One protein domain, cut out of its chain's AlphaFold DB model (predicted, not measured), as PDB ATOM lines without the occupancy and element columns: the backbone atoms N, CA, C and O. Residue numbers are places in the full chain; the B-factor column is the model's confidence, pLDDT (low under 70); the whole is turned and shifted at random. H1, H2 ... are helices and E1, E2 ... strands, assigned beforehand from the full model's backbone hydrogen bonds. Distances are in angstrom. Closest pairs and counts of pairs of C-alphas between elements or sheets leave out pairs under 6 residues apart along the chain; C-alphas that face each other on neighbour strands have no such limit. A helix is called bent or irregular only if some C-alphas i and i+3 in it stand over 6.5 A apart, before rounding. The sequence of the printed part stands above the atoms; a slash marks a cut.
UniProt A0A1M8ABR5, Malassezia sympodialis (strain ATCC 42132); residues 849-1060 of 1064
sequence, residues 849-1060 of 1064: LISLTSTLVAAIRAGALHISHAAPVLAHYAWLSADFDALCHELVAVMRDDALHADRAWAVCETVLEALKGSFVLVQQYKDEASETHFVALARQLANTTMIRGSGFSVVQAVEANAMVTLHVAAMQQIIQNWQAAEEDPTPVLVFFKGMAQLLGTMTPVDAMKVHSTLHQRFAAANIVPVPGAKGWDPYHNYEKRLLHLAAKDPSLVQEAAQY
ATOM      1  N   LEU A 849      17.570  34.325  37.316       85.00
ATOM      2  CA  LEU A 849      17.157  32.996  36.881       85.00
ATOM      3  C   LEU A 849      16.230  33.040  35.661       85.00
ATOM      4  O   LEU A 849      16.397  32.236  34.742       85.00
ATOM      5  N   ILE A 850      15.271  33.965  35.625       88.38
ATOM      6  CA  ILE A 850      14.363  34.167  34.489       88.38
ATOM      7  C   ILE A 850      15.172  34.554  33.249       88.38
ATOM      8  O   ILE A 850      14.946  34.004  32.167       88.38
ATOM      9  N   SER A 851      16.167  35.434  33.393       85.88
ATOM     10  CA  SER A 851      17.088  35.791  32.308       85.88
ATOM     11  C   SER A 851      17.819  34.562  31.759       85.88
ATOM     12  O   SER A 851      17.817  34.317  30.553       85.88
ATOM     13  N   LEU A 852      18.377  33.719  32.627       89.56
ATOM     14  CA  LEU A 852      19.057  32.492  32.213       89.56
ATOM     15  C   LEU A 852      18.090  31.475  31.574       89.56
ATOM     16  O   LEU A 852      18.320  30.997  30.462       89.56
ATOM     17  N   THR A 853      16.977  31.175  32.237       92.81
ATOM     18  CA  THR A 853      16.000  30.163  31.806       92.81
ATOM     19  C   THR A 853      15.326  30.556  30.493       92.81
ATOM     20  O   THR A 853      15.166  29.717  29.605       92.81
ATOM     21  N   SER A 854      14.980  31.834  30.319       92.38
ATOM     22  CA  SER A 854      14.345  32.326  29.093       92.38
ATOM     23  C   SER A 854      15.229  32.129  27.857       92.38
ATOM     24  O   SER A 854      14.701  31.789  26.797       92.38
ATOM     25  N   THR A 855      16.560  32.235  27.980       91.38
ATOM     26  CA  THR A 855      17.479  31.938  26.863       91.38
ATOM     27  C   THR A 855      17.445  30.463  26.453       91.38
ATOM     28  O   THR A 855      17.428  30.162  25.258       91.38
ATOM     29  N   LEU A 856      17.343  29.535  27.413       94.12
ATOM     30  CA  LEU A 856      17.199  28.098  27.144       94.12
ATOM     31  C   LEU A 856      15.850  27.781  26.493       94.12
ATOM     32  O   LEU A 856      15.795  27.079  25.480       94.12
ATOM     33  N   VAL A 857      14.768  28.346  27.029       94.06
ATOM     34  CA  VAL A 857      13.413  28.193  26.481       94.06
ATOM     35  C   VAL A 857      13.336  28.746  25.060       94.06
ATOM     36  O   VAL A 857      12.766  28.099  24.179       94.06
ATOM     37  N   ALA A 858      13.952  29.903  24.800       91.50
ATOM     38  CA  ALA A 858      14.037  30.486  23.466       91.50
ATOM     39  C   ALA A 858      14.796  29.575  22.491       91.50
ATOM     40  O   ALA A 858      14.326  29.368  21.370       91.50
ATOM     41  N   ALA A 859      15.914  28.982  22.921       91.75
ATOM     42  CA  ALA A 859      16.704  28.075  22.094       91.75
ATOM     43  C   ALA A 859      15.946  26.781  21.744       91.75
ATOM     44  O   ALA A 859      15.963  26.349  20.589       91.75
ATOM     45  N   ILE A 860      15.214  26.198  22.703       91.50
ATOM     46  CA  ILE A 860      14.344  25.034  22.461       91.50
ATOM     47  C   ILE A 860      13.203  25.412  21.509       91.50
ATOM     48  O   ILE A 860      12.957  24.728  20.517       91.50
ATOM     49  N   ARG A 861      12.540  26.550  21.748       88.94
ATOM     50  CA  ARG A 861      11.448  27.049  20.898       88.94
ATOM     51  C   ARG A 861      11.895  27.334  19.463       88.94
ATOM     52  O   ARG A 861      11.110  27.153  18.531       88.94
ATOM     53  N   ALA A 862      13.122  27.810  19.278       86.25
ATOM     54  CA  ALA A 862      13.706  28.054  17.964       86.25
ATOM     55  C   ALA A 862      14.161  26.765  17.256       86.25
ATOM     56  O   ALA A 862      14.437  26.809  16.058       86.25
ATOM     57  N   GLY A 863      14.219  25.634  17.968       84.06
ATOM     58  CA  GLY A 863      14.711  24.362  17.444       84.06
ATOM     59  C   GLY A 863      16.235  24.221  17.455       84.06
ATOM     60  O   GLY A 863      16.750  23.305  16.823       84.06
ATOM     61  N   ALA A 864      16.956  25.118  18.137       87.00
ATOM     62  CA  ALA A 864      18.412  25.048  18.273       87.00
ATOM     63  C   ALA A 864      18.853  23.979  19.285       87.00
ATOM     64  O   ALA A 864      19.942  23.419  19.158       87.00
ATOM     65  N   LEU A 865      17.997  23.691  20.270       89.81
ATOM     66  CA  LEU A 865      18.164  22.620  21.251       89.81
ATOM     67  C   LEU A 865      17.074  21.557  21.095       89.81
ATOM     68  O   LEU A 865      15.936  21.858  20.727       89.81
ATOM     69  N   HIS A 866      17.418  20.315  21.429       88.94
ATOM     70  CA  HIS A 866      16.477  19.205  21.447       88.94
ATOM     71  C   HIS A 866      15.448  19.349  22.584       88.94
ATOM     72  O   HIS A 866      15.753  19.824  23.680       88.94
ATOM     73  N   ILE A 867      14.218  18.883  22.339       90.12
ATOM     74  CA  ILE A 867      13.077  19.037  23.257       90.12
ATOM     75  C   ILE A 867      13.268  18.308  24.597       90.12
ATOM     76  O   ILE A 867      12.638  18.662  25.589       90.12
ATOM     77  N   SER A 868      14.165  17.317  24.658       91.62
ATOM     78  CA  SER A 868      14.545  16.616  25.898       91.62
ATOM     79  C   SER A 868      15.075  17.557  26.976       91.62
ATOM     80  O   SER A 868      14.865  17.319  28.163       91.62
ATOM     81  N   HIS A 869      15.697  18.669  26.583       93.94
ATOM     82  CA  HIS A 869      16.237  19.657  27.514       93.94
ATOM     83  C   HIS A 869      15.164  20.572  28.132       93.94
ATOM     84  O   HIS A 869      15.502  21.439  28.933       93.94
ATOM     85  N   ALA A 870      13.877  20.368  27.821       95.44
ATOM     86  CA  ALA A 870      12.773  21.012  28.535       95.44
ATOM     87  C   ALA A 870      12.518  20.381  29.916       95.44
ATOM     88  O   ALA A 870      12.073  21.070  30.833       95.44
ATOM     89  N   ALA A 871      12.810  19.084  30.086       95.69
ATOM     90  CA  ALA A 871      12.524  18.354  31.323       95.69
ATOM     91  C   ALA A 871      13.186  18.952  32.582       95.69
ATOM     92  O   ALA A 871      12.478  19.102  33.581       95.69
ATOM     93  N   PRO A 872      14.475  19.356  32.560       93.94
ATOM     94  CA  PRO A 872      15.126  19.933  33.734       93.94
ATOM     95  C   PRO A 872      14.523  21.266  34.188       93.94
ATOM     96  O   PRO A 872      14.622  21.595  35.359       93.94
ATOM     97  N   VAL A 873      13.883  22.020  33.287       95.69
ATOM     98  CA  VAL A 873      13.156  23.251  33.642       95.69
ATOM     99  C   VAL A 873      11.779  22.899  34.201       95.69
ATOM    100  O   VAL A 873      11.418  23.318  35.295       95.69
ATOM    101  N   LEU A 874      11.028  22.061  33.480       96.94
ATOM    102  CA  LEU A 874       9.661  21.676  33.843       96.94
ATOM    103  C   LEU A 874       9.569  20.972  35.203       96.94
ATOM    104  O   LEU A 874       8.539  21.073  35.861       96.94
ATOM    105  N   ALA A 875      10.633  20.299  35.649       96.25
ATOM    106  CA  ALA A 875      10.705  19.670  36.967       96.25
ATOM    107  C   ALA A 875      10.404  20.635  38.135       96.25
ATOM    108  O   ALA A 875       9.915  20.189  39.175       96.25
ATOM    109  N   HIS A 876      10.649  21.937  37.950       95.50
ATOM    110  CA  HIS A 876      10.465  22.985  38.959       95.50
ATOM    111  C   HIS A 876       9.147  23.768  38.813       95.50
ATOM    112  O   HIS A 876       8.955  24.769  39.500       95.50
ATOM    113  N   TYR A 877       8.230  23.349  37.934       95.31
ATOM    114  CA  TYR A 877       6.929  24.012  37.771       95.31
ATOM    115  C   TYR A 877       6.155  24.090  39.095       95.31
ATOM    116  O   TYR A 877       6.074  23.090  39.812       95.31
ATOM    117  N   ALA A 878       5.561  25.253  39.373       92.12
ATOM    118  CA  ALA A 878       4.868  25.614  40.610       92.12
ATOM    119  C   ALA A 878       5.745  25.740  41.874       92.12
ATOM    120  O   ALA A 878       5.215  26.019  42.942       92.12
ATOM    121  N   TRP A 879       7.073  25.574  41.786       91.12
ATOM    122  CA  TRP A 879       7.970  25.737  42.943       91.12
ATOM    123  C   TRP A 879       8.542  27.151  43.104       91.12
ATOM    124  O   TRP A 879       8.997  27.493  44.193       91.12
ATOM    125  N   LEU A 880       8.573  27.938  42.027       90.00
ATOM    126  CA  LEU A 880       9.254  29.236  41.957       90.00
ATOM    127  C   LEU A 880       8.227  30.371  41.777       90.00
ATOM    128  O   LEU A 880       7.209  30.397  42.466       90.00
ATOM    129  N   SER A 881       8.486  31.324  40.879       88.62
ATOM    130  CA  SER A 881       7.601  32.453  40.586       88.62
ATOM    131  C   SER A 881       6.576  32.152  39.485       88.62
ATOM    132  O   SER A 881       6.741  31.253  38.658       88.62
ATOM    133  N   ALA A 882       5.511  32.959  39.429       87.75
ATOM    134  CA  ALA A 882       4.511  32.878  38.361       87.75
ATOM    135  C   ALA A 882       5.106  33.179  36.967       87.75
ATOM    136  O   ALA A 882       4.670  32.606  35.966       87.75
ATOM    137  N   ASP A 883       6.129  34.036  36.899       87.62
ATOM    138  CA  ASP A 883       6.849  34.342  35.659       87.62
ATOM    139  C   ASP A 883       7.630  33.121  35.145       87.62
ATOM    140  O   ASP A 883       7.639  32.836  33.942       87.62
ATOM    141  N   PHE A 884       8.225  32.338  36.049       92.50
ATOM    142  CA  PHE A 884       8.842  31.059  35.700       92.50
ATOM    143  C   PHE A 884       7.813  30.044  35.172       92.50
ATOM    144  O   PHE A 884       8.054  29.358  34.170       92.50
ATOM    145  N   ASP A 885       6.631  29.976  35.783       94.44
ATOM    146  CA  ASP A 885       5.552  29.101  35.317       94.44
ATOM    147  C   ASP A 885       5.065  29.478  33.908       94.44
ATOM    148  O   ASP A 885       4.765  28.595  33.094       94.44
ATOM    149  N   ALA A 886       5.075  30.769  33.558       93.25
ATOM    150  CA  ALA A 886       4.794  31.222  32.197       93.25
ATOM    151  C   ALA A 886       5.813  30.677  31.174       93.25
ATOM    152  O   ALA A 886       5.425  30.249  30.080       93.25
ATOM    153  N   LEU A 887       7.102  30.603  31.533       94.69
ATOM    154  CA  LEU A 887       8.130  29.962  30.702       94.69
ATOM    155  C   LEU A 887       7.867  28.455  30.530       94.69
ATOM    156  O   LEU A 887       8.003  27.917  29.426       94.69
ATOM    157  N   CYS A 888       7.428  27.773  31.591       96.31
ATOM    158  CA  CYS A 888       7.038  26.362  31.533       96.31
ATOM    159  C   CYS A 888       5.831  26.131  30.610       96.31
ATOM    160  O   CYS A 888       5.811  25.168  29.838       96.31
ATOM    161  N   HIS A 889       4.835  27.022  30.627       95.25
ATOM    162  CA  HIS A 889       3.695  26.959  29.709       95.25
ATOM    163  C   HIS A 889       4.116  27.093  28.241       95.25
ATOM    164  O   HIS A 889       3.587  26.383  27.377       95.25
ATOM    165  N   GLU A 890       5.095  27.948  27.953       94.56
ATOM    166  CA  GLU A 890       5.676  28.063  26.615       94.56
ATOM    167  C   GLU A 890       6.395  26.775  26.187       94.56
ATOM    168  O   GLU A 890       6.172  26.309  25.067       94.56
ATOM    169  N   LEU A 891       7.167  26.137  27.075       95.19
ATOM    170  CA  LEU A 891       7.773  24.824  26.802       95.19
ATOM    171  C   LEU A 891       6.717  23.747  26.523       95.19
ATOM    172  O   LEU A 891       6.831  23.019  25.539       95.19
ATOM    173  N   VAL A 892       5.653  23.679  27.330       95.25
ATOM    174  CA  VAL A 892       4.531  22.745  27.124       95.25
ATOM    175  C   VAL A 892       3.869  22.967  25.762       95.25
ATOM    176  O   VAL A 892       3.520  22.005  25.073       95.25
ATOM    177  N   ALA A 893       3.719  24.222  25.332       91.81
ATOM    178  CA  ALA A 893       3.184  24.538  24.014       91.81
ATOM    179  C   ALA A 893       4.110  24.064  22.878       91.81
ATOM    180  O   ALA A 893       3.611  23.500  21.904       91.81
ATOM    181  N   VAL A 894       5.430  24.244  23.013       90.50
ATOM    182  CA  VAL A 894       6.429  23.747  22.045       90.50
ATOM    183  C   VAL A 894       6.418  22.217  21.988       90.50
ATOM    184  O   VAL A 894       6.320  21.648  20.905       90.50
ATOM    185  N   MET A 895       6.421  21.547  23.144       92.19
ATOM    186  CA  MET A 895       6.335  20.085  23.246       92.19
ATOM    187  C   MET A 895       5.072  19.537  22.579       92.19
ATOM    188  O   MET A 895       5.133  18.536  21.870       92.19
ATOM    189  N   ARG A 896       3.923  20.198  22.769       91.00
ATOM    190  CA  ARG A 896       2.666  19.818  22.110       91.00
ATOM    191  C   ARG A 896       2.770  19.911  20.591       91.00
ATOM    192  O   ARG A 896       2.293  19.023  19.884       91.00
ATOM    193  N   ASP A 897       3.352  20.998  20.088       86.19
ATOM    194  CA  ASP A 897       3.508  21.202  18.652       86.19
ATOM    195  C   ASP A 897       4.435  20.129  18.050       86.19
ATOM    196  O   ASP A 897       4.081  19.547  17.021       86.19
ATOM    197  N   ASP A 898       5.536  19.796  18.730       84.44
ATOM    198  CA  ASP A 898       6.473  18.739  18.333       84.44
ATOM    199  C   ASP A 898       5.840  17.340  18.344       84.44
ATOM    200  O   ASP A 898       6.010  16.575  17.390       84.44
ATOM    201  N   ALA A 899       5.066  17.017  19.383       86.19
ATOM    202  CA  ALA A 899       4.428  15.710  19.520       86.19
ATOM    203  C   ALA A 899       3.374  15.448  18.435       86.19
ATOM    204  O   ALA A 899       3.210  14.313  17.996       86.19
ATOM    205  N   LEU A 900       2.642  16.490  18.024       83.56
ATOM    206  CA  LEU A 900       1.467  16.357  17.156       83.56
ATOM    207  C   LEU A 900       1.719  16.721  15.689       83.56
ATOM    208  O   LEU A 900       0.913  16.349  14.836       83.56
ATOM    209  N   HIS A 901       2.789  17.463  15.385       77.06
ATOM    210  CA  HIS A 901       3.040  17.970  14.029       77.06
ATOM    211  C   HIS A 901       4.431  17.648  13.477       77.06
ATOM    212  O   HIS A 901       4.638  17.841  12.280       77.06
ATOM    213  N   ALA A 902       5.374  17.184  14.303       70.38
ATOM    214  CA  ALA A 902       6.745  16.876  13.880       70.38
ATOM    215  C   ALA A 902       7.116  15.393  14.049       70.38
ATOM    216  O   ALA A 902       8.298  15.074  14.030       70.38
ATOM    217  N   ASP A 903       6.126  14.517  14.253       73.44
ATOM    218  CA  ASP A 903       6.288  13.065  14.456       73.44
ATOM    219  C   ASP A 903       7.262  12.684  15.594       73.44
ATOM    220  O   ASP A 903       7.862  11.614  15.621       73.44
ATOM    221  N   ARG A 904       7.421  13.573  16.587       80.50
ATOM    222  CA  ARG A 904       8.308  13.393  17.754       80.50
ATOM    223  C   ARG A 904       7.546  13.006  19.021       80.50
ATOM    224  O   ARG A 904       7.963  13.318  20.135       80.50
ATOM    225  N   ALA A 905       6.433  12.293  18.853       85.69
ATOM    226  CA  ALA A 905       5.588  11.795  19.935       85.69
ATOM    227  C   ALA A 905       6.385  11.056  21.024       85.69
ATOM    228  O   ALA A 905       6.208  11.320  22.212       85.69
ATOM    229  N   TRP A 906       7.293  10.163  20.618       89.38
ATOM    230  CA  TRP A 906       8.085   9.354  21.543       89.38
ATOM    231  C   TRP A 906       9.051  10.195  22.384       89.38
ATOM    232  O   TRP A 906       9.036  10.088  23.609       89.38
ATOM    233  N   ALA A 907       9.805  11.095  21.744       89.00
ATOM    234  CA  ALA A 907      10.723  12.001  22.430       89.00
ATOM    235  C   ALA A 907       9.984  12.912  23.423       89.00
ATOM    236  O   ALA A 907      10.453  13.121  24.534       89.00
ATOM    237  N   VAL A 908       8.795  13.414  23.067       91.69
ATOM    238  CA  VAL A 908       7.992  14.245  23.979       91.69
ATOM    239  C   VAL A 908       7.486  13.434  25.171       91.69
ATOM    240  O   VAL A 908       7.557  13.916  26.300       91.69
ATOM    241  N   CYS A 909       7.016  12.202  24.960       93.25
ATOM    242  CA  CYS A 909       6.632  11.308  26.051       93.25
ATOM    243  C   CYS A 909       7.814  10.993  26.985       93.25
ATOM    244  O   CYS A 909       7.636  10.990  28.201       93.25
ATOM    245  N   GLU A 910       9.014  10.778  26.446       94.38
ATOM    246  CA  GLU A 910      10.231  10.606  27.246       94.38
ATOM    247  C   GLU A 910      10.538  11.864  28.072       94.38
ATOM    248  O   GLU A 910      10.681  11.773  29.290       94.38
ATOM    249  N   THR A 911      10.511  13.053  27.460       95.62
ATOM    250  CA  THR A 911      10.685  14.333  28.170       95.62
ATOM    251  C   THR A 911       9.643  14.534  29.275       95.62
ATOM    252  O   THR A 911       9.982  15.001  30.361       95.62
ATOM    253  N   VAL A 912       8.375  14.175  29.035       96.31
ATOM    254  CA  VAL A 912       7.307  14.221  30.053       96.31
ATOM    255  C   VAL A 912       7.673  13.345  31.248       96.31
ATOM    256  O   VAL A 912       7.516  13.770  32.392       96.31
ATOM    257  N   LEU A 913       8.173  12.133  30.999       96.62
ATOM    258  CA  LEU A 913       8.587  11.233  32.067       96.62
ATOM    259  C   LEU A 913       9.778  11.790  32.852       96.62
ATOM    260  O   LEU A 913       9.751  11.752  34.080       96.62
ATOM    261  N   GLU A 914      10.794  12.318  32.171       97.00
ATOM    262  CA  GLU A 914      11.968  12.911  32.821       97.00
ATOM    263  C   GLU A 914      11.605  14.146  33.661       97.00
ATOM    264  O   GLU A 914      12.097  14.292  34.779       97.00
ATOM    265  N   ALA A 915      10.672  14.984  33.198       97.44
ATOM    266  CA  ALA A 915      10.168  16.118  33.976       97.44
ATOM    267  C   ALA A 915       9.458  15.657  35.261       97.44
ATOM    268  O   ALA A 915       9.699  16.198  36.342       97.44
ATOM    269  N   LEU A 916       8.617  14.618  35.164       97.50
ATOM    270  CA  LEU A 916       7.954  14.029  36.331       97.50
ATOM    271  C   LEU A 916       8.956  13.395  37.297       97.50
ATOM    272  O   LEU A 916       8.804  13.553  38.505       97.50
ATOM    273  N   LYS A 917       9.981  12.700  36.793       96.44
ATOM    274  CA  LYS A 917      11.059  12.153  37.627       96.44
ATOM    275  C   LYS A 917      11.768  13.261  38.400       96.44
ATOM    276  O   LYS A 917      11.871  13.150  39.616       96.44
ATOM    277  N   GLY A 918      12.192  14.325  37.714       95.00
ATOM    278  CA  GLY A 918      12.866  15.466  38.338       95.00
ATOM    279  C   GLY A 918      12.008  16.135  39.412       95.00
ATOM    280  O   GLY A 918      12.471  16.340  40.529       95.00
ATOM    281  N   SER A 919      10.730  16.384  39.121       95.75
ATOM    282  CA  SER A 919       9.798  16.965  40.095       95.75
ATOM    283  C   SER A 919       9.560  16.045  41.297       95.75
ATOM    284  O   SER A 919       9.490  16.500  42.437       95.75
ATOM    285  N   PHE A 920       9.504  14.728  41.079       95.69
ATOM    286  CA  PHE A 920       9.306  13.764  42.159       95.69
ATOM    287  C   PHE A 920      10.503  13.665  43.114       95.69
ATOM    288  O   PHE A 920      10.310  13.365  44.290       95.69
ATOM    289  N   VAL A 921      11.723  13.960  42.649       94.19
ATOM    290  CA  VAL A 921      12.891  14.091  43.540       94.19
ATOM    291  C   VAL A 921      12.648  15.191  44.579       94.19
ATOM    292  O   VAL A 921      12.937  14.980  45.754       94.19
ATOM    293  N   LEU A 922      12.033  16.314  44.187       92.94
ATOM    294  CA  LEU A 922      11.672  17.392  45.117       92.94
ATOM    295  C   LEU A 922      10.589  16.939  46.109       92.94
ATOM    296  O   LEU A 922      10.711  17.187  47.305       92.94
ATOM    297  N   VAL A 923       9.582  16.183  45.660       92.38
ATOM    298  CA  VAL A 923       8.574  15.579  46.562       92.38
ATOM    299  C   VAL A 923       9.232  14.687  47.616       92.38
ATOM    300  O   VAL A 923       8.892  14.747  48.796       92.38
ATOM    301  N   GLN A 924      10.210  13.873  47.214       91.00
ATOM    302  CA  GLN A 924      10.949  13.008  48.135       91.00
ATOM    303  C   GLN A 924      11.865  13.783  49.091       91.00
ATOM    304  O   GLN A 924      12.140  13.285  50.185       91.00
ATOM    305  N   GLN A 925      12.330  14.967  48.690       91.19
ATOM    306  CA  GLN A 925      13.169  15.844  49.501       91.19
ATOM    307  C   GLN A 925      12.360  16.569  50.587       91.19
ATOM    308  O   GLN A 925      12.740  16.495  51.754       91.19
ATOM    309  N   TYR A 926      11.252  17.226  50.225       90.75
ATOM    310  CA  TYR A 926      10.471  18.071  51.146       90.75
ATOM    311  C   TYR A 926       9.391  17.305  51.924       90.75
ATOM    312  O   TYR A 926       9.169  17.591  53.098       90.75
ATOM    313  N   LYS A 927       8.785  16.269  51.323       89.31
ATOM    314  CA  LYS A 927       7.830  15.344  51.970       89.31
ATOM    315  C   LYS A 927       6.630  16.022  52.656       89.31
ATOM    316  O   LYS A 927       6.164  15.543  53.691       89.31
ATOM    317  N   ASP A 928       6.117  17.104  52.084       88.00
ATOM    318  CA  ASP A 928       4.936  17.822  52.574       88.00
ATOM    319  C   ASP A 928       3.800  17.873  51.536       88.00
ATOM    320  O   ASP A 928       3.955  17.460  50.385       88.00
ATOM    321  N   GLU A 929       2.626  18.357  51.948       87.44
ATOM    322  CA  GLU A 929       1.449  18.420  51.073       87.44
ATOM    323  C   GLU A 929       1.654  19.380  49.889       87.44
ATOM    324  O   GLU A 929       1.232  19.064  48.777       87.44
ATOM    325  N   ALA A 930       2.364  20.495  50.094       87.88
ATOM    326  CA  ALA A 930       2.677  21.467  49.045       87.88
ATOM    327  C   ALA A 930       3.528  20.847  47.919       87.88
ATOM    328  O   ALA A 930       3.243  21.017  46.735       87.88
ATOM    329  N   SER A 931       4.529  20.036  48.259       91.50
ATOM    330  CA  SER A 931       5.332  19.343  47.253       91.50
ATOM    331  C   SER A 931       4.495  18.370  46.405       91.50
ATOM    332  O   SER A 931       4.664  18.301  45.181       91.50
ATOM    333  N   GLU A 932       3.533  17.662  47.012       92.56
ATOM    334  CA  GLU A 932       2.615  16.788  46.276       92.56
ATOM    335  C   GLU A 932       1.688  17.575  45.337       92.56
ATOM    336  O   GLU A 932       1.405  17.115  44.222       92.56
ATOM    337  N   THR A 933       1.201  18.745  45.764       92.50
ATOM    338  CA  THR A 933       0.320  19.587  44.942       92.50
ATOM    339  C   THR A 933       1.073  20.154  43.740       92.50
ATOM    340  O   THR A 933       0.549  20.063  42.624       92.50
ATOM    341  N   HIS A 934       2.322  20.607  43.911       93.31
ATOM    342  CA  HIS A 934       3.189  21.049  42.809       93.31
ATOM    343  C   HIS A 934       3.414  19.934  41.774       93.31
ATOM    344  O   HIS A 934       3.224  20.139  40.572       93.31
ATOM    345  N   PHE A 935       3.718  18.711  42.224       96.19
ATOM    346  CA  PHE A 935       3.897  17.556  41.335       96.19
ATOM    347  C   PHE A 935       2.632  17.237  40.520       96.19
ATOM    348  O   PHE A 935       2.689  16.983  39.310       96.19
ATOM    349  N   VAL A 936       1.457  17.273  41.157       95.88
ATOM    350  CA  VAL A 936       0.174  17.054  40.468       95.88
ATOM    351  C   VAL A 936      -0.146  18.201  39.503       95.88
ATOM    352  O   VAL A 936      -0.693  17.945  38.423       95.88
ATOM    353  N   ALA A 937       0.199  19.442  39.854       95.50
ATOM    354  CA  ALA A 937       0.043  20.605  38.987       95.50
ATOM    355  C   ALA A 937       0.902  20.469  37.718       95.50
ATOM    356  O   ALA A 937       0.367  20.601  36.612       95.50
ATOM    357  N   LEU A 938       2.178  20.082  37.850       97.38
ATOM    358  CA  LEU A 938       3.052  19.780  36.713       97.38
ATOM    359  C   LEU A 938       2.457  18.678  35.833       97.38
ATOM    360  O   LEU A 938       2.328  18.853  34.622       97.38
ATOM    361  N   ALA A 939       2.041  17.553  36.418       96.69
ATOM    362  CA  ALA A 939       1.469  16.443  35.656       96.69
ATOM    363  C   ALA A 939       0.219  16.859  34.859       96.69
ATOM    364  O   ALA A 939       0.019  16.424  33.721       96.69
ATOM    365  N   ARG A 940      -0.612  17.741  35.430       94.81
ATOM    366  CA  ARG A 940      -1.766  18.329  34.740       94.81
ATOM    367  C   ARG A 940      -1.336  19.210  33.566       94.81
ATOM    368  O   ARG A 940      -1.969  19.139  32.514       94.81
ATOM    369  N   GLN A 941      -0.279  20.007  33.718       94.75
ATOM    370  CA  GLN A 941       0.255  20.809  32.616       94.75
ATOM    371  C   GLN A 941       0.860  19.944  31.514       94.75
ATOM    372  O   GLN A 941       0.544  20.139  30.340       94.75
ATOM    373  N   LEU A 942       1.649  18.931  31.871       95.50
ATOM    374  CA  LEU A 942       2.243  17.993  30.920       95.50
ATOM    375  C   LEU A 942       1.182  17.209  30.140       95.50
ATOM    376  O   LEU A 942       1.388  16.925  28.963       95.50
ATOM    377  N   ALA A 943       0.009  16.936  30.721       92.38
ATOM    378  CA  ALA A 943      -1.101  16.316  29.994       92.38
ATOM    379  C   ALA A 943      -1.522  17.126  28.752       92.38
ATOM    380  O   ALA A 943      -1.940  16.543  27.748       92.38
ATOM    381  N   ASN A 944      -1.364  18.454  28.778       91.44
ATOM    382  CA  ASN A 944      -1.668  19.318  27.638       91.44
ATOM    383  C   ASN A 944      -0.684  19.139  26.468       91.44
ATOM    384  O   ASN A 944      -1.033  19.504  25.350       91.44
ATOM    385  N   THR A 945       0.497  18.544  26.678       90.81
ATOM    386  CA  THR A 945       1.433  18.204  25.585       90.81
ATOM    387  C   THR A 945       0.901  17.080  24.693       90.81
ATOM    388  O   THR A 945       1.240  16.999  23.516       90.81
ATOM    389  N   THR A 946       0.019  16.234  25.230       87.69
ATOM    390  CA  THR A 946      -0.402  14.986  24.578       87.69
ATOM    391  C   THR A 946      -1.633  15.134  23.679       87.69
ATOM    392  O   THR A 946      -2.012  14.182  22.996       87.69
ATOM    393  N   MET A 947      -2.290  16.301  23.673       87.94
ATOM    394  CA  MET A 947      -3.530  16.518  22.920       87.94
ATOM    395  C   MET A 947      -3.851  17.982  22.618       87.94
ATOM    396  O   MET A 947      -3.462  18.899  23.338       87.94
ATOM    397  N   ILE A 948      -4.682  18.182  21.594       83.25
ATOM    398  CA  ILE A 948      -5.381  19.438  21.302       83.25
ATOM    399  C   ILE A 948      -6.853  19.276  21.673       83.25
ATOM    400  O   ILE A 948      -7.516  18.330  21.242       83.25
ATOM    401  N   ARG A 949      -7.379  20.225  22.451       80.56
ATOM    402  CA  ARG A 949      -8.790  20.266  22.851       80.56
ATOM    403  C   ARG A 949      -9.570  21.268  21.995       80.56
ATOM    404  O   ARG A 949      -9.103  22.375  21.756       80.56
ATOM    405  N   GLY A 950     -10.757  20.871  21.550       74.25
ATOM    406  CA  GLY A 950     -11.710  21.695  20.812       74.25
ATOM    407  C   GLY A 950     -12.761  22.334  21.718       74.25
ATOM    408  O   GLY A 950     -12.695  22.273  22.953       74.25
ATOM    409  N   SER A 951     -13.775  22.941  21.100       71.94
ATOM    410  CA  SER A 951     -14.900  23.526  21.829       71.94
ATOM    411  C   SER A 951     -15.581  22.470  22.710       71.94
ATOM    412  O   SER A 951     -15.906  21.366  22.281       71.94
ATOM    413  N   GLY A 952     -15.763  22.796  23.992       70.25
ATOM    414  CA  GLY A 952     -16.332  21.860  24.967       70.25
ATOM    415  C   GLY A 952     -15.359  20.812  25.526       70.25
ATOM    416  O   GLY A 952     -15.831  19.877  26.160       70.25
ATOM    417  N   PHE A 953     -14.038  20.987  25.365       71.19
ATOM    418  CA  PHE A 953     -12.986  20.068  25.848       71.19
ATOM    419  C   PHE A 953     -12.940  18.700  25.148       71.19
ATOM    420  O   PHE A 953     -12.313  17.774  25.658       71.19
ATOM    421  N   SER A 954     -13.571  18.562  23.981       78.06
ATOM    422  CA  SER A 954     -13.411  17.371  23.146       78.06
ATOM    423  C   SER A 954     -11.969  17.264  22.649       78.06
ATOM    424  O   SER A 954     -11.352  18.267  22.296       78.06
ATOM    425  N   VAL A 955     -11.411  16.056  22.634       80.81
ATOM    426  CA  VAL A 955     -10.078  15.819  22.066       80.81
ATOM    427  C   VAL A 955     -10.196  15.859  20.545       80.81
ATOM    428  O   VAL A 955     -10.942  15.076  19.963       80.81
ATOM    429  N   VAL A 956      -9.496  16.799  19.911       80.94
ATOM    430  CA  VAL A 956      -9.469  16.976  18.448       80.94
ATOM    431  C   VAL A 956      -8.344  16.155  17.838       80.94
ATOM    432  O   VAL A 956      -8.529  15.507  16.814       80.94
ATOM    433  N   GLN A 957      -7.180  16.180  18.482       84.50
ATOM    434  CA  GLN A 957      -5.993  15.447  18.071       84.50
ATOM    435  C   GLN A 957      -5.257  14.979  19.325       84.50
ATOM    436  O   GLN A 957      -5.244  15.695  20.328       84.50
ATOM    437  N   ALA A 958      -4.663  13.793  19.269       86.69
ATOM    438  CA  ALA A 958      -3.905  13.200  20.361       86.69
ATOM    439  C   ALA A 958      -2.621  12.558  19.833       86.69
ATOM    440  O   ALA A 958      -2.526  12.230  18.649       86.69
ATOM    441  N   VAL A 959      -1.655  12.396  20.731       85.75
ATOM    442  CA  VAL A 959      -0.411  11.658  20.495       85.75
ATOM    443  C   VAL A 959      -0.705  10.176  20.236       85.75
ATOM    444  O   VAL A 959      -1.715   9.641  20.699       85.75
ATOM    445  N   GLU A 960       0.177   9.509  19.486       84.94
ATOM    446  CA  GLU A 960       0.059   8.084  19.178       84.94
ATOM    447  C   GLU A 960      -0.072   7.225  20.450       84.94
ATOM    448  O   GLU A 960       0.681   7.366  21.419       84.94
ATOM    449  N   ALA A 961      -1.010   6.277  20.423       85.25
ATOM    450  CA  ALA A 961      -1.309   5.398  21.548       85.25
ATOM    451  C   ALA A 961      -0.091   4.599  22.052       85.25
ATOM    452  O   ALA A 961       0.078   4.435  23.261       85.25
ATOM    453  N   ASN A 962       0.788   4.137  21.156       88.69
ATOM    454  CA  ASN A 962       1.970   3.353  21.528       88.69
ATOM    455  C   ASN A 962       2.969   4.157  22.376       88.69
ATOM    456  O   ASN A 962       3.527   3.623  23.340       88.69
ATOM    457  N   ALA A 963       3.163   5.442  22.062       89.75
ATOM    458  CA  ALA A 963       4.016   6.332  22.845       89.75
ATOM    459  C   ALA A 963       3.452   6.524  24.264       89.75
ATOM    460  O   ALA A 963       4.186   6.397  25.244       89.75
ATOM    461  N   MET A 964       2.130   6.698  24.386       91.19
ATOM    462  CA  MET A 964       1.451   6.801  25.682       91.19
ATOM    463  C   MET A 964       1.546   5.509  26.506       91.19
ATOM    464  O   MET A 964       1.869   5.559  27.691       91.19
ATOM    465  N   VAL A 965       1.324   4.337  25.904       93.06
ATOM    466  CA  VAL A 965       1.490   3.054  26.612       93.06
ATOM    467  C   VAL A 965       2.925   2.909  27.121       93.06
ATOM    468  O   VAL A 965       3.134   2.560  28.282       93.06
ATOM    469  N   THR A 966       3.913   3.234  26.284       93.12
ATOM    470  CA  THR A 966       5.335   3.161  26.644       93.12
ATOM    471  C   THR A 966       5.670   4.094  27.805       93.12
ATOM    472  O   THR A 966       6.324   3.661  28.754       93.12
ATOM    473  N   LEU A 967       5.158   5.329  27.785       94.44
ATOM    474  CA  LEU A 967       5.278   6.294  28.879       94.44
ATOM    475  C   LEU A 967       4.771   5.715  30.204       94.44
ATOM    476  O   LEU A 967       5.495   5.710  31.200       94.44
ATOM    477  N   HIS A 968       3.550   5.173  30.219       95.31
ATOM    478  CA  HIS A 968       2.972   4.601  31.434       95.31
ATOM    479  C   HIS A 968       3.748   3.370  31.926       95.31
ATOM    480  O   HIS A 968       3.966   3.226  33.127       95.31
ATOM    481  N   VAL A 969       4.212   2.503  31.024       95.31
ATOM    482  CA  VAL A 969       5.011   1.319  31.378       95.31
ATOM    483  C   VAL A 969       6.391   1.704  31.928       95.31
ATOM    484  O   VAL A 969       6.848   1.112  32.907       95.31
ATOM    485  N   ALA A 970       7.049   2.703  31.338       95.88
ATOM    486  CA  ALA A 970       8.322   3.226  31.827       95.88
ATOM    487  C   ALA A 970       8.164   3.914  33.196       95.88
ATOM    488  O   ALA A 970       8.977   3.694  34.093       95.88
ATOM    489  N   ALA A 971       7.075   4.657  33.405       95.75
ATOM    490  CA  ALA A 971       6.757   5.261  34.697       95.75
ATOM    491  C   ALA A 971       6.508   4.209  35.791       95.75
ATOM    492  O   ALA A 971       7.028   4.337  36.896       95.75
ATOM    493  N   MET A 972       5.803   3.112  35.482       95.31
ATOM    494  CA  MET A 972       5.656   1.985  36.419       95.31
ATOM    495  C   MET A 972       7.005   1.387  36.810       95.31
ATOM    496  O   MET A 972       7.217   1.049  37.972       95.31
ATOM    497  N   GLN A 973       7.923   1.258  35.848       95.06
ATOM    498  CA  GLN A 973       9.267   0.766  36.130       95.06
ATOM    499  C   GLN A 973      10.017   1.703  37.083       95.06
ATOM    500  O   GLN A 973      10.680   1.213  37.994       95.06
ATOM    501  N   GLN A 974       9.870   3.020  36.916       94.62
ATOM    502  CA  GLN A 974      10.456   4.003  37.827       94.62
ATOM    503  C   GLN A 974       9.871   3.899  39.241       94.62
ATOM    504  O   GLN A 974      10.618   3.917  40.213       94.62
ATOM    505  N   ILE A 975       8.551   3.741  39.370       95.25
ATOM    506  CA  ILE A 975       7.887   3.548  40.671       95.25
ATOM    507  C   ILE A 975       8.441   2.307  41.373       95.25
ATOM    508  O   ILE A 975       8.760   2.368  42.554       95.25
ATOM    509  N   ILE A 976       8.601   1.196  40.649       95.06
ATOM    510  CA  ILE A 976       9.157  -0.045  41.207       95.06
ATOM    511  C   ILE A 976      10.614   0.152  41.643       95.06
ATOM    512  O   ILE A 976      10.991  -0.316  42.713       95.06
ATOM    513  N   GLN A 977      11.424   0.857  40.851       93.81
ATOM    514  CA  GLN A 977      12.808   1.174  41.218       93.81
ATOM    515  C   GLN A 977      12.867   2.021  42.492       93.81
ATOM    516  O   GLN A 977      13.589   1.673  43.421       93.81
ATOM    517  N   ASN A 978      12.055   3.078  42.574       92.19
ATOM    518  CA  ASN A 978      11.976   3.940  43.752       92.19
ATOM    519  C   ASN A 978      11.448   3.179  44.982       92.19
ATOM    520  O   ASN A 978      11.943   3.385  46.084       92.19
ATOM    521  N   TRP A 979      10.486   2.267  44.797       93.69
ATOM    522  CA  TRP A 979       9.962   1.397  45.855       93.69
ATOM    523  C   TRP A 979      11.043   0.466  46.412       93.69
ATOM    524  O   TRP A 979      11.132   0.271  47.618       93.69
ATOM    525  N   GLN A 980      11.867  -0.116  45.539       91.88
ATOM    526  CA  GLN A 980      12.958  -1.010  45.934       91.88
ATOM    527  C   GLN A 980      14.145  -0.266  46.556       91.88
ATOM    528  O   GLN A 980      14.870  -0.854  47.354       91.88
ATOM    529  N   ALA A 981      14.353   0.996  46.176       89.94
ATOM    530  CA  ALA A 981      15.418   1.846  46.698       89.94
ATOM    531  C   ALA A 981      15.061   2.537  48.026       89.94
ATOM    532  O   ALA A 981      15.953   3.072  48.680       89.94
ATOM    533  N   ALA A 982      13.786   2.556  48.422       87.12
ATOM    534  CA  ALA A 982      13.353   3.177  49.667       87.12
ATOM    535  C   ALA A 982      13.945   2.442  50.884       87.12
ATOM    536  O   ALA A 982      13.745   1.240  51.056       87.12
ATOM    537  N   GLU A 983      14.670   3.176  51.733       76.81
ATOM    538  CA  GLU A 983      15.274   2.631  52.959       76.81
ATOM    539  C   GLU A 983      14.239   2.412  54.080       76.81
ATOM    540  O   GLU A 983      14.410   1.529  54.921       76.81
ATOM    541  N   GLU A 984      13.158   3.201  54.077       82.12
ATOM    542  CA  GLU A 984      12.066   3.174  55.061       82.12
ATOM    543  C   GLU A 984      10.732   2.751  54.410       82.12
ATOM    544  O   GLU A 984      10.713   1.953  53.476       82.12
ATOM    545  N   ASP A 985       9.597   3.250  54.913       85.50
ATOM    546  CA  ASP A 985       8.275   3.014  54.330       85.50
ATOM    547  C   ASP A 985       8.241   3.463  52.852       85.50
ATOM    548  O   ASP A 985       8.390   4.655  52.572       85.50
ATOM    549  N   PRO A 986       8.038   2.541  51.889       88.12
ATOM    550  CA  PRO A 986       8.035   2.868  50.467       88.12
ATOM    551  C   PRO A 986       6.700   3.463  49.991       88.12
ATOM    552  O   PRO A 986       6.592   3.868  48.831       88.12
ATOM    553  N   THR A 987       5.667   3.529  50.841       88.75
ATOM    554  CA  THR A 987       4.333   4.009  50.439       88.75
ATOM    555  C   THR A 987       4.295   5.432  49.860       88.75
ATOM    556  O   THR A 987       3.531   5.618  48.907       88.75
ATOM    557  N   PRO A 988       5.127   6.414  50.274       89.88
ATOM    558  CA  PRO A 988       5.142   7.742  49.651       89.88
ATOM    559  C   PRO A 988       5.508   7.719  48.160       89.88
ATOM    560  O   PRO A 988       5.074   8.581  47.399       89.88
ATOM    561  N   VAL A 989       6.235   6.694  47.692       92.56
ATOM    562  CA  VAL A 989       6.558   6.519  46.262       92.56
ATOM    563  C   VAL A 989       5.286   6.395  45.410       92.56
ATOM    564  O   VAL A 989       5.265   6.800  44.247       92.56
ATOM    565  N   LEU A 990       4.193   5.884  45.989       94.38
ATOM    566  CA  LEU A 990       2.924   5.696  45.288       94.38
ATOM    567  C   LEU A 990       2.255   7.019  44.898       94.38
ATOM    568  O   LEU A 990       1.431   7.017  43.985       94.38
ATOM    569  N   VAL A 991       2.640   8.156  45.494       93.75
ATOM    570  CA  VAL A 991       2.179   9.494  45.079       93.75
ATOM    571  C   VAL A 991       2.438   9.744  43.589       93.75
ATOM    572  O   VAL A 991       1.627  10.404  42.938       93.75
ATOM    573  N   PHE A 992       3.468   9.126  42.996       96.44
ATOM    574  CA  PHE A 992       3.740   9.203  41.556       96.44
ATOM    575  C   PHE A 992       2.518   8.800  40.699       96.44
ATOM    576  O   PHE A 992       2.268   9.383  39.637       96.44
ATOM    577  N   PHE A 993       1.675   7.874  41.181       97.00
ATOM    578  CA  PHE A 993       0.428   7.496  40.506       97.00
ATOM    579  C   PHE A 993      -0.591   8.641  40.417       97.00
ATOM    580  O   PHE A 993      -1.358   8.678  39.451       97.00
ATOM    581  N   LYS A 994      -0.587   9.610  41.350       95.25
ATOM    582  CA  LYS A 994      -1.430  10.818  41.247       95.25
ATOM    583  C   LYS A 994      -1.078  11.629  39.994       95.25
ATOM    584  O   LYS A 994      -1.987  12.126  39.325       95.25
ATOM    585  N   GLY A 995       0.213  11.716  39.661       94.44
ATOM    586  CA  GLY A 995       0.713  12.365  38.448       94.44
ATOM    587  C   GLY A 995       0.356  11.576  37.189       94.44
ATOM    588  O   GLY A 995      -0.281  12.110  36.281       94.44
ATOM    589  N   MET A 996       0.644  10.267  37.167       95.38
ATOM    590  CA  MET A 996       0.274   9.393  36.039       95.38
ATOM    591  C   MET A 996      -1.228   9.424  35.737       95.38
ATOM    592  O   MET A 996      -1.632   9.388  34.575       95.38
ATOM    593  N   ALA A 997      -2.074   9.536  36.763       95.25
ATOM    594  CA  ALA A 997      -3.520   9.618  36.600       95.25
ATOM    595  C   ALA A 997      -3.993  10.859  35.820       95.25
ATOM    596  O   ALA A 997      -5.116  10.837  35.309       95.25
ATOM    597  N   GLN A 998      -3.183  11.923  35.724       94.50
ATOM    598  CA  GLN A 998      -3.488  13.113  34.916       94.50
ATOM    599  C   GLN A 998      -3.227  12.890  33.417       94.50
ATOM    600  O   GLN A 998      -3.842  13.555  32.585       94.50
ATOM    601  N   LEU A 999      -2.366  11.930  33.064       92.81
ATOM    602  CA  LEU A 999      -1.935  11.656  31.685       92.81
ATOM    603  C   LEU A 999      -2.841  10.666  30.933       92.81
ATOM    604  O   LEU A 999      -2.686  10.469  29.734       92.81
ATOM    605  N   LEU A1000      -3.842  10.085  31.601       91.62
ATOM    606  CA  LEU A1000      -4.744   9.083  31.010       91.62
ATOM    607  C   LEU A1000      -5.757   9.649  29.996       91.62
ATOM    608  O   LEU A1000      -6.520   8.890  29.400       91.62
ATOM    609  N   GLY A1001      -5.814  10.972  29.815       83.12
ATOM    610  CA  GLY A1001      -6.872  11.646  29.053       83.12
ATOM    611  C   GLY A1001      -6.961  11.263  27.571       83.12
ATOM    612  O   GLY A1001      -8.037  11.380  26.986       83.12
ATOM    613  N   THR A1002      -5.865  10.797  26.972       83.69
ATOM    614  CA  THR A1002      -5.751  10.465  25.538       83.69
ATOM    615  C   THR A1002      -5.788   8.967  25.244       83.69
ATOM    616  O   THR A1002      -5.718   8.561  24.086       83.69
ATOM    617  N   MET A1003      -5.905   8.133  26.275       87.06
ATOM    618  CA  MET A1003      -5.732   6.690  26.162       87.06
ATOM    619  C   MET A1003      -7.014   5.986  25.689       87.06
ATOM    620  O   MET A1003      -8.120   6.296  26.146       87.06
ATOM    621  N   THR A1004      -6.875   5.010  24.785       88.44
ATOM    622  CA  THR A1004      -8.010   4.207  24.302       88.44
ATOM    623  C   THR A1004      -8.407   3.125  25.322       88.44
ATOM    624  O   THR A1004      -7.581   2.744  26.155       88.44
ATOM    625  N   PRO A1005      -9.639   2.578  25.269       89.19
ATOM    626  CA  PRO A1005     -10.055   1.490  26.163       89.19
ATOM    627  C   PRO A1005      -9.155   0.245  26.087       89.19
ATOM    628  O   PRO A1005      -8.837  -0.352  27.113       89.19
ATOM    629  N   VAL A1006      -8.698  -0.116  24.882       90.00
ATOM    630  CA  VAL A1006      -7.807  -1.265  24.651       90.00
ATOM    631  C   VAL A1006      -6.444  -1.029  25.295       90.00
ATOM    632  O   VAL A1006      -5.900  -1.906  25.965       90.00
ATOM    633  N   ASP A1007      -5.893   0.170  25.129       90.88
ATOM    634  CA  ASP A1007      -4.594   0.517  25.702       90.88
ATOM    635  C   ASP A1007      -4.668   0.652  27.227       90.88
ATOM    636  O   ASP A1007      -3.737   0.239  27.917       90.88
ATOM    637  N   ALA A1008      -5.810   1.095  27.766       91.94
ATOM    638  CA  ALA A1008      -6.083   1.091  29.202       91.94
ATOM    639  C   ALA A1008      -5.943  -0.303  29.819       91.94
ATOM    640  O   ALA A1008      -5.284  -0.458  30.849       91.94
ATOM    641  N   MET A1009      -6.511  -1.320  29.164       91.69
ATOM    642  CA  MET A1009      -6.402  -2.712  29.607       91.69
ATOM    643  C   MET A1009      -4.980  -3.260  29.478       91.69
ATOM    644  O   MET A1009      -4.513  -3.979  30.364       91.69
ATOM    645  N   LYS A1010      -4.240  -2.894  28.425       92.62
ATOM    646  CA  LYS A1010      -2.817  -3.268  28.300       92.62
ATOM    647  C   LYS A1010      -1.978  -2.685  29.439       92.62
ATOM    648  O   LYS A1010      -1.151  -3.384  30.022       92.62
ATOM    649  N   VAL A1011      -2.196  -1.415  29.775       94.38
ATOM    650  CA  VAL A1011      -1.503  -0.732  30.877       94.38
ATOM    651  C   VAL A1011      -1.879  -1.366  32.221       94.38
ATOM    652  O   VAL A1011      -0.994  -1.645  33.025       94.38
ATOM    653  N   HIS A1012      -3.163  -1.666  32.446       94.19
ATOM    654  CA  HIS A1012      -3.657  -2.336  33.659       94.19
ATOM    655  C   HIS A1012      -3.064  -3.744  33.846       94.19
ATOM    656  O   HIS A1012      -2.469  -4.035  34.884       94.19
ATOM    657  N   SER A1013      -3.124  -4.598  32.823       92.38
ATOM    658  CA  SER A1013      -2.540  -5.948  32.876       92.38
ATOM    659  C   SER A1013      -1.024  -5.919  33.109       92.38
ATOM    660  O   SER A1013      -0.504  -6.675  33.936       92.38
ATOM    661  N   THR A1014      -0.315  -4.991  32.457       94.31
ATOM    662  CA  THR A1014       1.130  -4.796  32.655       94.31
ATOM    663  C   THR A1014       1.453  -4.328  34.077       94.31
ATOM    664  O   THR A1014       2.439  -4.793  34.654       94.31
ATOM    665  N   LEU A1015       0.626  -3.457  34.669       94.44
ATOM    666  CA  LEU A1015       0.781  -2.985  36.049       94.44
ATOM    667  C   LEU A1015       0.780  -4.162  37.033       94.44
ATOM    668  O   LEU A1015       1.729  -4.309  37.805       94.44
ATOM    669  N   HIS A1016      -0.227  -5.037  36.967       92.06
ATOM    670  CA  HIS A1016      -0.294  -6.217  37.836       92.06
ATOM    671  C   HIS A1016       0.860  -7.184  37.597       92.06
ATOM    672  O   HIS A1016       1.453  -7.677  38.557       92.06
ATOM    673  N   GLN A1017       1.210  -7.438  36.332       93.50
ATOM    674  CA  GLN A1017       2.313  -8.332  35.994       93.50
ATOM    675  C   GLN A1017       3.639  -7.841  36.591       93.50
ATOM    676  O   GLN A1017       4.378  -8.633  37.178       93.50
ATOM    677  N   ARG A1018       3.946  -6.540  36.472       93.38
ATOM    678  CA  ARG A1018       5.194  -5.968  36.998       93.38
ATOM    679  C   ARG A1018       5.206  -5.880  38.521       93.38
ATOM    680  O   ARG A1018       6.234  -6.181  39.119       93.38
ATOM    681  N   PHE A1019       4.084  -5.537  39.152       93.88
ATOM    682  CA  PHE A1019       3.979  -5.509  40.615       93.88
ATOM    683  C   PHE A1019       4.134  -6.909  41.215       93.88
ATOM    684  O   PHE A1019       4.913  -7.090  42.151       93.88
ATOM    685  N   ALA A1020       3.490  -7.917  40.619       91.69
ATOM    686  CA  ALA A1020       3.662  -9.310  41.018       91.69
ATOM    687  C   ALA A1020       5.117  -9.778  40.840       91.69
ATOM    688  O   ALA A1020       5.677 -10.388  41.747       91.69
ATOM    689  N   ALA A1021       5.758  -9.441  39.713       92.88
ATOM    690  CA  ALA A1021       7.166  -9.772  39.470       92.88
ATOM    691  C   ALA A1021       8.126  -9.089  40.462       92.88
ATOM    692  O   ALA A1021       9.162  -9.657  40.805       92.88
ATOM    693  N   ALA A1022       7.778  -7.895  40.944       92.25
ATOM    694  CA  ALA A1022       8.535  -7.157  41.951       92.25
ATOM    695  C   ALA A1022       8.205  -7.563  43.403       92.25
ATOM    696  O   ALA A1022       8.784  -6.996  44.327       92.25
ATOM    697  N   ASN A1023       7.308  -8.537  43.619       92.31
ATOM    698  CA  ASN A1023       6.780  -8.940  44.931       92.31
ATOM    699  C   ASN A1023       6.100  -7.798  45.713       92.31
ATOM    700  O   ASN A1023       6.149  -7.761  46.942       92.31
ATOM    701  N   ILE A1024       5.452  -6.871  45.007       92.69
ATOM    702  CA  ILE A1024       4.713  -5.750  45.596       92.69
ATOM    703  C   ILE A1024       3.227  -6.119  45.636       92.69
ATOM    704  O   ILE A1024       2.608  -6.325  44.592       92.69
ATOM    705  N   VAL A1025       2.649  -6.201  46.839       89.75
ATOM    706  CA  VAL A1025       1.239  -6.578  47.042       89.75
ATOM    707  C   VAL A1025       0.429  -5.357  47.493       89.75
ATOM    708  O   VAL A1025       0.662  -4.871  48.600       89.75
ATOM    709  N   PRO A1026      -0.531  -4.873  46.679       89.62
ATOM    710  CA  PRO A1026      -1.413  -3.780  47.069       89.62
ATOM    711  C   PRO A1026      -2.255  -4.100  48.300       89.62
ATOM    712  O   PRO A1026      -2.866  -5.165  48.381       89.62
ATOM    713  N   VAL A1027      -2.313  -3.158  49.249       89.75
ATOM    714  CA  VAL A1027      -3.090  -3.294  50.490       89.75
ATOM    715  C   VAL A1027      -4.397  -2.499  50.364       89.75
ATOM    716  O   VAL A1027      -4.358  -1.270  50.273       89.75
ATOM    717  N   PRO A1028      -5.572  -3.154  50.344       83.94
ATOM    718  CA  PRO A1028      -6.859  -2.463  50.300       83.94
ATOM    719  C   PRO A1028      -7.137  -1.684  51.594       83.94
ATOM    720  O   PRO A1028      -6.867  -2.175  52.689       83.94
ATOM    721  N   GLY A1029      -7.708  -0.482  51.481       81.31
ATOM    722  CA  GLY A1029      -8.146   0.334  52.624       81.31
ATOM    723  C   GLY A1029      -7.035   1.062  53.397       81.31
ATOM    724  O   GLY A1029      -7.331   1.801  54.335       81.31
ATOM    725  N   ALA A1030      -5.767   0.887  53.016       88.81
ATOM    726  CA  ALA A1030      -4.650   1.642  53.572       88.81
ATOM    727  C   ALA A1030      -4.470   2.969  52.816       88.81
ATOM    728  O   ALA A1030      -4.202   2.948  51.617       88.81
ATOM    729  N   LYS A1031      -4.534   4.109  53.524       86.81
ATOM    730  CA  LYS A1031      -4.468   5.458  52.920       86.81
ATOM    731  C   LYS A1031      -3.261   5.672  51.993       86.81
ATOM    732  O   LYS A1031      -3.394   6.277  50.936       86.81
ATOM    733  N   GLY A1032      -2.090   5.129  52.342       86.56
ATOM    734  CA  GLY A1032      -0.881   5.227  51.506       86.56
ATOM    735  C   GLY A1032      -1.011   4.564  50.125       86.56
ATOM    736  O   GLY A1032      -0.281   4.915  49.206       86.56
ATOM    737  N   TRP A1033      -1.966   3.644  49.946       93.88
ATOM    738  CA  TRP A1033      -2.250   2.972  48.676       93.88
ATOM    739  C   TRP A1033      -3.344   3.654  47.844       93.88
ATOM    740  O   TRP A1033      -3.571   3.257  46.700       93.88
ATOM    741  N   ASP A1034      -3.999   4.693  48.367       93.00
ATOM    742  CA  ASP A1034      -5.059   5.413  47.655       93.00
ATOM    743  C   ASP A1034      -4.614   5.934  46.275       93.00
ATOM    744  O   ASP A1034      -5.393   5.807  45.325       93.00
ATOM    745  N   PRO A1035      -3.386   6.469  46.079       94.62
ATOM    746  CA  PRO A1035      -2.909   6.856  44.750       94.62
ATOM    747  C   PRO A1035      -2.918   5.708  43.730       94.62
ATOM    748  O   PRO A1035      -3.370   5.900  42.599       94.62
ATOM    749  N   TYR A1036      -2.468   4.516  44.139       95.75
ATOM    750  CA  TYR A1036      -2.449   3.314  43.301       95.75
ATOM    751  C   TYR A1036      -3.873   2.883  42.936       95.75
ATOM    752  O   TYR A1036      -4.201   2.775  41.755       95.75
ATOM    753  N   HIS A1037      -4.742   2.716  43.940       94.25
ATOM    754  CA  HIS A1037      -6.120   2.248  43.740       94.25
ATOM    755  C   HIS A1037      -6.935   3.227  42.889       94.25
ATOM    756  O   HIS A1037      -7.718   2.824  42.029       94.25
ATOM    757  N   ASN A1038      -6.730   4.533  43.076       93.56
ATOM    758  CA  ASN A1038      -7.379   5.556  42.257       93.56
ATOM    759  C   ASN A1038      -6.915   5.514  40.797       93.56
ATOM    760  O   ASN A1038      -7.736   5.688  39.892       93.56
ATOM    761  N   TYR A1039      -5.623   5.288  40.555       96.19
ATOM    762  CA  TYR A1039      -5.086   5.129  39.207       96.19
ATOM    763  C   TYR A1039      -5.637   3.865  38.530       96.19
ATOM    764  O   TYR A1039      -6.162   3.944  37.418       96.19
ATOM    765  N   GLU A1040      -5.619   2.729  39.228       94.75
ATOM    766  CA  GLU A1040      -6.174   1.459  38.751       94.75
ATOM    767  C   GLU A1040      -7.666   1.584  38.400       94.75
ATOM    768  O   GLU A1040      -8.093   1.248  37.291       94.75
ATOM    769  N   LYS A1041      -8.462   2.167  39.303       92.81
ATOM    770  CA  LYS A1041      -9.893   2.411  39.089       92.81
ATOM    771  C   LYS A1041     -10.157   3.266  37.847       92.81
ATOM    772  O   LYS A1041     -11.119   3.012  37.122       92.81
ATOM    773  N   ARG A1042      -9.321   4.276  37.580       94.12
ATOM    774  CA  ARG A1042      -9.435   5.114  36.372       94.12
ATOM    775  C   ARG A1042      -9.130   4.326  35.098       94.12
ATOM    776  O   ARG A1042      -9.856   4.505  34.121       94.12
ATOM    777  N   LEU A1043      -8.125   3.445  35.104       92.94
ATOM    778  CA  LEU A1043      -7.826   2.560  33.969       92.94
ATOM    779  C   LEU A1043      -9.015   1.647  33.643       92.94
ATOM    780  O   LEU A1043      -9.464   1.614  32.499       92.94
ATOM    781  N   LEU A1044      -9.574   0.977  34.654       90.94
ATOM    782  CA  LEU A1044     -10.733   0.093  34.484       90.94
ATOM    783  C   LEU A1044     -11.971   0.855  33.997       90.94
ATOM    784  O   LEU A1044     -12.703   0.372  33.134       90.94
ATOM    785  N   HIS A1045     -12.193   2.076  34.491       90.44
ATOM    786  CA  HIS A1045     -13.293   2.914  34.018       90.44
ATOM    787  C   HIS A1045     -13.129   3.337  32.549       90.44
ATOM    788  O   HIS A1045     -14.115   3.421  31.818       90.44
ATOM    789  N   LEU A1046     -11.896   3.592  32.096       88.50
ATOM    790  CA  LEU A1046     -11.611   3.869  30.687       88.50
ATOM    791  C   LEU A1046     -11.813   2.629  29.812       88.50
ATOM    792  O   LEU A1046     -12.436   2.739  28.758       88.50
ATOM    793  N   ALA A1047     -11.355   1.462  30.267       88.12
ATOM    794  CA  ALA A1047     -11.559   0.186  29.589       88.12
ATOM    795  C   ALA A1047     -13.043  -0.173  29.430       88.12
ATOM    796  O   ALA A1047     -13.476  -0.580  28.355       88.12
ATOM    797  N   ALA A1048     -13.847   0.061  30.471       86.69
ATOM    798  CA  ALA A1048     -15.280  -0.228  30.482       86.69
ATOM    799  C   ALA A1048     -16.104   0.603  29.478       86.69
ATOM    800  O   ALA A1048     -17.290   0.332  29.288       86.69
ATOM    801  N   LYS A1049     -15.505   1.606  28.817       87.31
ATOM    802  CA  LYS A1049     -16.142   2.325  27.703       87.31
ATOM    803  C   LYS A1049     -16.271   1.464  26.442       87.31
ATOM    804  O   LYS A1049     -17.100   1.788  25.595       87.31
ATOM    805  N   ASP A1050     -15.478   0.397  26.312       85.94
ATOM    806  CA  ASP A1050     -15.601  -0.585  25.234       85.94
ATOM    807  C   ASP A1050     -16.377  -1.823  25.724       85.94
ATOM    808  O   ASP A1050     -15.882  -2.544  26.594       85.94
ATOM    809  N   PRO A1051     -17.564  -2.118  25.155       81.62
ATOM    810  CA  PRO A1051     -18.393  -3.258  25.549       81.62
ATOM    811  C   PRO A1051     -17.678  -4.613  25.513       81.62
ATOM    812  O   PRO A1051     -18.035  -5.505  26.281       81.62
ATOM    813  N   SER A1052     -16.685  -4.783  24.632       80.56
ATOM    814  CA  SER A1052     -15.935  -6.037  24.485       80.56
ATOM    815  C   SER A1052     -14.982  -6.305  25.654       80.56
ATOM    816  O   SER A1052     -14.735  -7.462  25.989       80.56
ATOM    817  N   LEU A1053     -14.520  -5.244  26.321       80.25
ATOM    818  CA  LEU A1053     -13.587  -5.301  27.446       80.25
ATOM    819  C   LEU A1053     -14.297  -5.236  28.801       80.25
ATOM    820  O   LEU A1053     -13.668  -5.475  29.825       80.25
ATOM    821  N   VAL A1054     -15.608  -4.961  28.841       77.00
ATOM    822  CA  VAL A1054     -16.379  -4.867  30.097       77.00
ATOM    823  C   VAL A1054     -16.298  -6.159  30.912       77.00
ATOM    824  O   VAL A1054     -16.144  -6.095  32.128       77.00
ATOM    825  N   GLN A1055     -16.380  -7.330  30.271       71.25
ATOM    826  CA  GLN A1055     -16.285  -8.617  30.974       71.25
ATOM    827  C   GLN A1055     -14.882  -8.880  31.525       71.25
ATOM    828  O   GLN A1055     -14.758  -9.485  32.584       71.25
ATOM    829  N   GLU A1056     -13.846  -8.435  30.818       75.19
ATOM    830  CA  GLU A1056     -12.455  -8.554  31.248       75.19
ATOM    831  C   GLU A1056     -12.167  -7.577  32.394       75.19
ATOM    832  O   GLU A1056     -11.704  -7.992  33.448       75.19
ATOM    833  N   ALA A1057     -12.574  -6.311  32.271       70.88
ATOM    834  CA  ALA A1057     -12.468  -5.304  33.325       70.88
ATOM    835  C   ALA A1057     -13.253  -5.691  34.597       70.88
ATOM    836  O   ALA A1057     -12.778  -5.476  35.712       70.88
ATOM    837  N   ALA A1058     -14.430  -6.311  34.447       68.31
ATOM    838  CA  ALA A1058     -15.254  -6.772  35.566       68.31
ATOM    839  C   ALA A1058     -14.640  -7.950  36.348       68.31
ATOM    840  O   ALA A1058     -15.003  -8.167  37.503       68.31
ATOM    841  N   GLN A1059     -13.705  -8.708  35.761       72.31
ATOM    842  CA  GLN A1059     -12.985  -9.774  36.479       72.31
ATOM    843  C   GLN A1059     -12.002  -9.220  37.519       72.31
ATOM    844  O   GLN A1059     -11.651  -9.932  38.458       72.31
ATOM    845  N   TYR A1060     -11.589  -7.959  37.371       67.06
ATOM    846  CA  TYR A1060     -10.643  -7.284  38.262       67.06
ATOM    847  C   TYR A1060     -11.319  -6.334  39.256       67.06
ATOM    848  O   TYR A1060     -10.712  -5.959  40.255       67.06
TER     849      TYR A1060
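AT A GLANCE: This is residues 849 to 1060 of the 1064 residues of a protein of Malassezia sympodialis (strain ATCC 42132) (UniProt A0A1M8ABR5). Two layers of helices stand back to back in a slab: H2, H4, H6 and H9 side by side in one layer, and H3, H5, H7 and H10, running the other way, side by side in the second. H1 closes one end of the slab and the short H11 lies at the other, while the small hairpin of E1 and E2 sits by the last residues of H3 and H5. The 212 printed residues have 11 named helices and two named strands, in the order H1 to H5, E1, E2, H6 to H11; E1 and E2 make one antiparallel sheet, and the class is mostly helix. The whole is compact, with a radius of gyration of the C-alphas of 17.4 A and spans of 53 by 41 by 29 A.

IN THESE COORDINATES: Find C-alpha 849 at (17.157, 32.996, 36.881); from there H1 runs to residue 862, 19.9 A. Next come H2, residues 867 to 874, and H3, residues 882 to 901, 28.6 A. Look for C-alpha 905 at (5.588, 11.795, 19.935), where H4 begins its 32.2 A to residue 926. H5, residues 929 to 946, is 26.8 A long and is followed at once by E1, residues 947 to 949; E2 is residues 955 to 958. H6, residues 961 to 981, spans 30.4 A, and H7, residues 987 to 996, spans 15.9 A. H8, residues 999 to 1002, is irregular, with C-alphas 999 and 1002 7.3 A apart. H9, residues 1005 to 1021, is 24.5 A long. H10, residues 1031 to 1047, spans 24.9 A and is irregular, with C-alphas 1032 and 1035 7.2 A apart. H11, residues 1054 to 1060, ends at C-alpha 1060, (-10.643, -7.284, 38.262).

HOW THE PARTS SIT: H3, H4, H5, H6, H7, H9 and H10 form an up and down bundle, each running against the one before it. Start at H4, the hub, which touches five helices. It touches H5 opposite ways at 5 degrees, a shallow tilt, with the closest C-alphas, Val 923 and Ser 931, 5.0 A apart. H2 touches H4 the same way at a shallow 22 degrees; C-alphas 871 and 915 are closest, at 4.2 A. Residues 905 to 913 of H4 touch residues 963 to 971 of H6, closest at C-alphas 906 and 963, 5.2 A. Residues 941 to 946 of H5 touch H3, closest at C-alphas 896 and 945, 4.0 A. H6 and H9 touch, closest at C-alphas 965 and 1011, 6.4 A, and H7 touches residues 1032 to 1039 of H10, closest at C-alphas 993 and 1035, 5.4 A. H8 touches residues 939 to 946 of H5, closest at C-alphas 943 and 999, 5.0 A. H1 touches H3, closest at C-alphas 861 and 894, 6.1 A, but is apart from H4. H10 and H11 only just touch, with 3 pairs of C-alphas within 8 A; C-alphas 1044 and 1057 are closest, at 5.8 A. In the hairpin of E1 and E2, N 948 and O 957 are within hydrogen-bond range at 2.8 A. Every O i to N i+4 pair is within range in H3, H6 and H9; the counts are 8 of 10 in H1, 17 of 18 in H4, 11 of 14 in H5, 11 of 13 in H10 and 2 of 3 in H11. H2 has 1 of 4 but 4 of 5 O i to N i+3 pairs, H7 has 1 of 6 but 7 of 7, and H8 is too short for an O i to N i+4 pair.

THE WHOLE: The two C-alphas farthest apart, Ser 851 and Gln 1055, are 55.6 A from each other. The printed part has no cut, and no link between its named elements is long. Mean pLDDT of the printed part is 89.9; residues 1058 and 1060 are under 70.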